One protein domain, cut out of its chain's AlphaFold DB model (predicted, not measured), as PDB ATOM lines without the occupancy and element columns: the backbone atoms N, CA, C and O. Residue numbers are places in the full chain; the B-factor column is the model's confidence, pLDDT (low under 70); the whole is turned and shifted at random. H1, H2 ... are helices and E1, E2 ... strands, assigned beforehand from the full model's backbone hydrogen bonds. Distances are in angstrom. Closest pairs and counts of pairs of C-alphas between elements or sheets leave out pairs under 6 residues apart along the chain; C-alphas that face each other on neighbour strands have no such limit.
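What this domain is: This is residues 2 to 54 of the 79 residues of an uncharacterized protein of Dehalococcoidia bacterium (UniProt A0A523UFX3). A small, strongly twisted sheet of three strands, built on the hairpin of E2 and E3 with E1 along the other side of E2, has a wide loop at one end, residues 16 to 34, that holds the short helix H1 and only grazes the sheet through it. A tail without a named element, residues 2 to 11, leads into E1 from the far side. The printed part has 53 residues, with one named helix and three named strands in the order E1, H1, E2, E3; the sheet's order is E1, E2, E3, antiparallel throughout. The class is mixed, helices and strands, with under half of the residues in named elements. The whole is only just compact, close to loose, with a radius of gyration of the C-alphas of 11.4 A and spans of 27 by 26 by 24 A.

Where its parts are: The printed part begins at Thr 2, with its C-alpha at (18.111, 21.885, -6.555). E1 is residues 12 to 15, 10.1 A from first to last C-alpha, and begins at C-alpha 12 at (5.620, 33.617, 1.833). H1 is residues 26 to 31 and measures 9.7 A. E2, the longest strand with 7 residues, is residues 35 to 41 and measures 17.5 A. E3 is residues 47 to 52, 14.7 A long, and ends at C-alpha 52 at (2.310, 33.997, 10.904).

How they stand to each other: E2 is the inner strand of the sheet, and E1 and E3 are its edge strands. E1 and E2 are antiparallel neighbours: the C-alphas of Arg 12 and Thr 37 face each other at 4.5 A, and N 13 and O 36 are within hydrogen-bond range at 2.8 A. E2 and E3 form a hairpin, antiparallel, with 140 degrees between their N-to-C directions. Across it the C-alphas of Val 38 and Ile 50 face each other at 4.4 A, while N 37 and O 51 are 2.8 A apart and N 49 and O 40 are 2.9 A apart, both within hydrogen-bond range. H1 is on the sheet but only grazes it, with its residues 28 to 31. The closest C-alphas of E1 and H1 are those of Val 15 and Tyr 31, 6.7 A apart. In H1, 0 of 2 pairs of O i to N i+4 and 1 of 3 pairs of O i to N i+3 are within hydrogen-bond range.

The domain as a whole: The two C-alphas farthest apart are those of Thr 2 and Ser 26, at 31.5 A. The printed part has no cut. The links from H1 to E2 and from E2 to E3 are tight, the link from E1 to H1 is short, and no link is long. The mean pLDDT of the printed part is 77.2, with residues 2 to 4, 20 to 28 and 43 to 46 under 70.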
ATOM      1  N   THR A   2      18.137  20.421  -6.380       52.19
ATOM      2  CA  THR A   2      18.111  21.885  -6.555       52.19
ATOM      3  C   THR A   2      18.367  22.557  -5.210       52.19
ATOM      4  O   THR A   2      17.648  22.287  -4.248       52.19
ATOM      5  N   LYS A   3      19.392  23.413  -5.124       57.75
ATOM      6  CA  LYS A   3      19.698  24.170  -3.902       57.75
ATOM      7  C   LYS A   3      18.438  24.924  -3.433       57.75
ATOM      8  O   LYS A   3      17.788  25.556  -4.272       57.75
ATOM      9  N   PRO A   4      18.075  24.887  -2.136       67.31
ATOM     10  CA  PRO A   4      16.932  25.642  -1.634       67.31
ATOM     11  C   PRO A   4      17.084  27.127  -1.974       67.31
ATOM     12  O   PRO A   4      18.127  27.722  -1.698       67.31
ATOM     13  N   ARG A   5      16.052  27.745  -2.565       76.69
ATOM     14  CA  ARG A   5      16.114  29.171  -2.921       76.69
ATOM     15  C   ARG A   5      16.390  30.026  -1.682       76.69
ATOM     16  O   ARG A   5      15.870  29.744  -0.595       76.69
ATOM     17  N   LYS A   6      17.169  31.096  -1.856       83.62
ATOM     18  CA  LYS A   6      17.390  32.098  -0.808       83.62
ATOM     19  C   LYS A   6      16.053  32.770  -0.472       83.62
ATOM     20  O   LYS A   6      15.341  33.216  -1.375       83.62
ATOM     21  N   LEU A   7      15.712  32.797   0.815       87.19
ATOM     22  CA  LEU A   7      14.564  33.551   1.316       87.19
ATOM     23  C   LEU A   7      14.921  35.038   1.375       87.19
ATOM     24  O   LEU A   7      16.061  35.388   1.688       87.19
ATOM     25  N   VAL A   8      13.957  35.899   1.066       89.25
ATOM     26  CA  VAL A   8      14.056  37.361   1.189       89.25
ATOM     27  C   VAL A   8      12.830  37.905   1.920       89.25
ATOM     28  O   VAL A   8      11.813  37.222   2.025       89.25
ATOM     29  N   LYS A   9      12.913  39.141   2.421       90.44
ATOM     30  CA  LYS A   9      11.774  39.824   3.049       90.44
ATOM     31  C   LYS A   9      10.589  39.897   2.075       90.44
ATOM     32  O   LYS A   9      10.777  40.226   0.907       90.44
ATOM     33  N   GLY A  10       9.390  39.583   2.558       89.38
ATOM     34  CA  GLY A  10       8.156  39.491   1.777       89.38
ATOM     35  C   GLY A  10       7.899  38.116   1.152       89.38
ATOM     36  O   GLY A  10       6.824  37.896   0.602       89.38
ATOM     37  N   ASP A  11       8.843  37.171   1.235       91.38
ATOM     38  CA  ASP A  11       8.569  35.800   0.811       91.38
ATOM     39  C   ASP A  11       7.531  35.149   1.727       91.38
ATOM     40  O   ASP A  11       7.679  35.155   2.949       91.38
ATOM     41  N   ARG A  12       6.530  34.508   1.119       91.75
ATOM     42  CA  ARG A  12       5.620  33.617   1.833       91.75
ATOM     43  C   ARG A  12       6.264  32.239   1.989       91.75
ATOM     44  O   ARG A  12       6.861  31.700   1.046       91.75
ATOM     45  N   VAL A  13       6.152  31.670   3.177       91.69
ATOM     46  CA  VAL A  13       6.738  30.384   3.558       91.69
ATOM     47  C   VAL A  13       5.698  29.527   4.274       91.69
ATOM     48  O   VAL A  13       4.739  30.045   4.837       91.69
ATOM     49  N   LYS A  14       5.888  28.211   4.244       91.94
ATOM     50  CA  LYS A  14       5.166  27.250   5.080       91.94
ATOM     51  C   LYS A  14       6.094  26.768   6.190       91.94
ATOM     52  O   LYS A  14       7.241  26.414   5.898       91.94
ATOM     53  N   VAL A  15       5.604  26.735   7.423       89.69
ATOM     54  CA  VAL A  15       6.323  26.156   8.563       89.69
ATOM     55  C   VAL A  15       6.279  24.633   8.452       89.69
ATOM     56  O   VAL A  15       5.211  24.041   8.285       89.69
ATOM     57  N   THR A  16       7.445  23.991   8.489       89.00
ATOM     58  CA  THR A  16       7.595  22.534   8.324       89.00
ATOM     59  C   THR A  16       8.201  21.837   9.539       89.00
ATOM     60  O   THR A  16       8.305  20.617   9.534       89.00
ATOM     61  N   GLY A  17       8.596  22.590  10.565       85.75
ATOM     62  CA  GLY A  17       9.142  22.077  11.820       85.75
ATOM     63  C   GLY A  17       9.082  23.143  12.912       85.75
ATOM     64  O   GLY A  17       8.878  24.318  12.602       85.75
ATOM     65  N   GLY A  18       9.252  22.735  14.171       78.94
ATOM     66  CA  GLY A  18       9.118  23.607  15.341       78.94
ATOM     67  C   GLY A  18      10.142  24.746  15.430       78.94
ATOM     68  O   GLY A  18      11.092  24.846  14.644       78.94
ATOM     69  N   TRP A  19       9.926  25.627  16.410       71.31
ATOM     70  CA  TRP A  19      10.810  26.748  16.712       71.31
ATOM     71  C   TRP A  19      12.052  26.241  17.461       71.31
ATOM     72  O   TRP A  19      11.952  25.736  18.573       71.31
ATOM     73  N   GLY A  20      13.229  26.382  16.845       59.06
ATOM     74  CA  GLY A  20      14.512  25.957  17.408       59.06
ATOM     75  C   GLY A  20      15.038  24.671  16.773       59.06
ATOM     76  O   GLY A  20      14.287  23.820  16.301       59.06
ATOM     77  N   ILE A  21      16.362  24.546  16.729       51.31
ATOM     78  CA  ILE A  21      17.036  23.290  16.386       51.31
ATOM     79  C   ILE A  21      16.576  22.256  17.424       51.31
ATOM     80  O   ILE A  21      16.597  22.578  18.606       51.31
ATOM     81  N   LYS A  22      16.115  21.077  16.975       48.12
ATOM     82  CA  LYS A  22      15.665  19.911  17.773       48.12
ATOM     83  C   LYS A  22      15.551  20.159  19.294       48.12
ATOM     84  O   LYS A  22      16.554  20.076  19.997       48.12
ATOM     85  N   GLY A  23      14.331  20.369  19.798       46.72
ATOM     86  CA  GLY A  23      14.047  20.394  21.244       46.72
ATOM     87  C   GLY A  23      13.555  21.725  21.824       46.72
ATOM     88  O   GLY A  23      13.435  21.837  23.040       46.72
ATOM     89  N   GLY A  24      13.250  22.731  20.997       48.41
ATOM     90  CA  GLY A  24      12.482  23.898  21.446       48.41
ATOM     91  C   GLY A  24      11.027  23.499  21.706       48.41
ATOM     92  O   GLY A  24      10.450  22.772  20.904       48.41
ATOM     93  N   GLY A  25      10.480  23.902  22.855       54.22
ATOM     94  CA  GLY A  25       9.248  23.350  23.436       54.22
ATOM     95  C   GLY A  25       7.985  23.370  22.559       54.22
ATOM     96  O   GLY A  25       7.933  23.979  21.490       54.22
ATOM     97  N   SER A  26       6.936  22.720  23.078       60.31
ATOM     98  CA  SER A  26       5.672  22.382  22.396       60.31
ATOM     99  C   SER A  26       5.042  23.501  21.558       60.31
ATOM    100  O   SER A  26       4.495  23.223  20.496       60.31
ATOM    101  N   LEU A  27       5.167  24.768  21.972       63.78
ATOM    102  CA  LEU A  27       4.579  25.928  21.288       63.78
ATOM    103  C   LEU A  27       4.976  26.049  19.809       63.78
ATOM    104  O   LEU A  27       4.147  26.424  18.986       63.78
ATOM    105  N   GLY A  28       6.213  25.700  19.444       68.25
ATOM    106  CA  GLY A  28       6.662  25.769  18.050       68.25
ATOM    107  C   GLY A  28       6.018  24.716  17.141       68.25
ATOM    108  O   GLY A  28       5.884  24.946  15.938       68.25
ATOM    109  N   GLU A  29       5.621  23.572  17.698       76.75
ATOM    110  CA  GLU A  29       5.035  22.458  16.946       76.75
ATOM    111  C   GLU A  29       3.592  22.742  16.519       76.75
ATOM    112  O   GLU A  29       3.189  22.330  15.433       76.75
ATOM    113  N   HIS A  30       2.845  23.523  17.309       80.31
ATOM    114  CA  HIS A  30       1.468  23.919  16.986       80.31
ATOM    115  C   HIS A  30       1.355  24.703  15.673       80.31
ATOM    116  O   HIS A  30       0.308  24.676  15.034       80.31
ATOM    117  N   TYR A  31       2.430  25.375  15.254       83.00
ATOM    118  CA  TYR A  31       2.455  26.171  14.027       83.00
ATOM    119  C   TYR A  31       2.964  25.394  12.808       83.00
ATOM    120  O   TYR A  31       3.059  25.956  11.713       83.00
ATOM    121  N   ILE A  32       3.313  24.109  12.952       87.25
ATOM    122  CA  ILE A  32       3.695  23.271  11.811       87.25
ATOM    123  C   ILE A  32       2.491  23.129  10.882       87.25
ATOM    124  O   ILE A  32       1.424  22.674  11.272       87.25
ATOM    125  N   GLY A  33       2.678  23.489   9.614       88.31
ATOM    126  CA  GLY A  33       1.602  23.530   8.630       88.31
ATOM    127  C   GLY A  33       1.093  24.938   8.335       88.31
ATOM    128  O   GLY A  33       0.641  25.158   7.207       88.31
ATOM    129  N   CYS A  34       1.251  25.883   9.266       90.00
ATOM    130  CA  CYS A  34       0.840  27.272   9.085       90.00
ATOM    131  C   CYS A  34       1.684  27.985   8.020       90.00
ATOM    132  O   CYS A  34       2.814  27.598   7.677       90.00
ATOM    133  N   PHE A  35       1.115  29.070   7.503       91.12
ATOM    134  CA  PHE A  35       1.765  29.961   6.554       91.12
ATOM    135  C   PHE A  35       2.267  31.215   7.257       91.12
ATOM    136  O   PHE A  35       1.671  31.691   8.222       91.12
ATOM    137  N   ALA A  36       3.390  31.730   6.771       90.62
ATOM    138  CA  ALA A  36       4.017  32.913   7.324       90.62
ATOM    139  C   ALA A  36       4.653  33.765   6.230       90.62
ATOM    140  O   ALA A  36       4.993  33.280   5.144       90.62
ATOM    141  N   THR A  37       4.906  35.025   6.553       92.19
ATOM    142  CA  THR A  37       5.656  35.956   5.715       92.19
ATOM    143  C   THR A  37       6.994  36.283   6.362       92.19
ATOM    144  O   THR A  37       7.062  36.611   7.545       92.19
ATOM    145  N   VAL A  38       8.077  36.226   5.587       90.94
ATOM    146  CA  VAL A  38       9.409  36.641   6.049       90.94
ATOM    147  C   VAL A  38       9.436  38.157   6.216       90.94
ATOM    148  O   VAL A  38       9.267  38.895   5.246       90.94
ATOM    149  N   VAL A  39       9.707  38.638   7.425       90.75
ATOM    150  CA  VAL A  39       9.765  40.075   7.737       90.75
ATOM    151  C   VAL A  39      11.191  40.586   7.943       90.75
ATOM    152  O   VAL A  39      11.436  41.783   7.773       90.75
ATOM    153  N   GLY A  40      12.150  39.701   8.229       88.06
ATOM    154  CA  GLY A  40      13.537  40.094   8.470       88.06
ATOM    155  C   GLY A  40      14.498  38.926   8.677       88.06
ATOM    156  O   GLY A  40      14.129  37.757   8.587       88.06
ATOM    157  N   PHE A  41      15.753  39.277   8.941       85.69
ATOM    158  CA  PHE A  41      16.843  38.349   9.232       85.69
ATOM    159  C   PHE A  41      17.673  38.944  10.365       85.69
ATOM    160  O   PHE A  41      18.035  40.122  10.301       85.69
ATOM    161  N   THR A  42      17.987  38.154  11.387       73.69
ATOM    162  CA  THR A  42      18.854  38.598  12.486       73.69
ATOM    163  C   THR A  42      20.315  38.219  12.214       73.69
ATOM    164  O   THR A  42      20.607  37.219  11.556       73.69
ATOM    165  N   LYS A  43      21.261  39.063  12.663       61.84
ATOM    166  CA  LYS A  43      22.703  38.924  12.366       61.84
ATOM    167  C   LYS A  43      23.419  37.837  13.189       61.84
ATOM    168  O   LYS A  43      24.533  37.472  12.832       61.84
ATOM    169  N   MET A  44      22.806  37.305  14.250       53.56
ATOM    170  CA  MET A  44      23.370  36.205  15.045       53.56
ATOM    171  C   MET A  44      22.822  34.864  14.541       53.56
ATOM    172  O   MET A  44      21.629  34.622  14.654       53.56
ATOM    173  N   SER A  45      23.675  34.040  13.919       55.44
ATOM    174  CA  SER A  45      23.476  32.597  13.633       55.44
ATOM    175  C   SER A  45      22.077  32.117  13.160       55.44
ATOM    176  O   SER A  45      21.655  31.003  13.450       55.44
ATOM    177  N   MET A  46      21.424  32.926  12.316       61.66
ATOM    178  CA  MET A  46      20.353  32.606  11.347       61.66
ATOM    179  C   MET A  46      18.963  32.106  11.819       61.66
ATOM    180  O   MET A  46      18.399  31.203  11.187       61.66
ATOM    181  N   PRO A  47      18.295  32.767  12.778       75.88
ATOM    182  CA  PRO A  47      16.840  32.823  12.762       75.88
ATOM    183  C   PRO A  47      16.325  33.774  11.666       75.88
ATOM    184  O   PRO A  47      16.708  34.944  11.571       75.88
ATOM    185  N   ILE A  48      15.421  33.263  10.837       86.88
ATOM    186  CA  ILE A  48      14.605  34.021   9.891       86.88
ATOM    187  C   ILE A  48      13.399  34.546  10.636       86.88
ATOM    188  O   ILE A  48      12.615  33.788  11.197       86.88
ATOM    189  N   THR A  49      13.234  35.852  10.599       88.38
ATOM    190  CA  THR A  49      12.138  36.507  11.277       88.38
ATOM    191  C   THR A  49      10.880  36.392  10.415       88.38
ATOM    192  O   THR A  49      10.865  36.883   9.280       88.38
ATOM    193  N   ILE A  50       9.840  35.735  10.927       87.88
ATOM    194  CA  ILE A  50       8.572  35.483  10.237       87.88
ATOM    195  C   ILE A  50       7.387  36.048  11.026       87.88
ATOM    196  O   ILE A  50       7.422  36.128  12.253       87.88
ATOM    197  N   LYS A  51       6.324  36.401  10.309       89.06
ATOM    198  CA  LYS A  51       5.009  36.721  10.866       89.06
ATOM    199  C   LYS A  51       4.010  35.689  10.357       89.06
ATOM    200  O   LYS A  51       3.920  35.518   9.142       89.06
ATOM    201  N   LEU A  52       3.335  34.981  11.260       88.00
ATOM    202  CA  LEU A  52       2.310  33.997  10.904       88.00
ATOM    203  C   LEU A  52       1.080  34.704  10.320       88.00
ATOM    204  O   LEU A  52       0.745  35.812  10.735       88.00
ATOM    205  N   ASP A  53       0.427  34.065   9.352       85.00
ATOM    206  CA  ASP A  53      -0.744  34.636   8.675       85.00
ATOM    207  C   ASP A  53      -2.003  34.605   9.568       85.00
ATOM    208  O   ASP A  53      -2.883  35.446   9.412       85.00
ATOM    209  N   GLU A  54      -2.082  33.646  10.497       71.75
ATOM    210  CA  GLU A  54      -3.253  33.376  11.352       71.75
ATOM    211  C   GLU A  54      -3.195  34.074  12.720       71.75
ATOM    212  O   GLU A  54      -4.116  33.933  13.522       71.75
TER     213      GLU A  54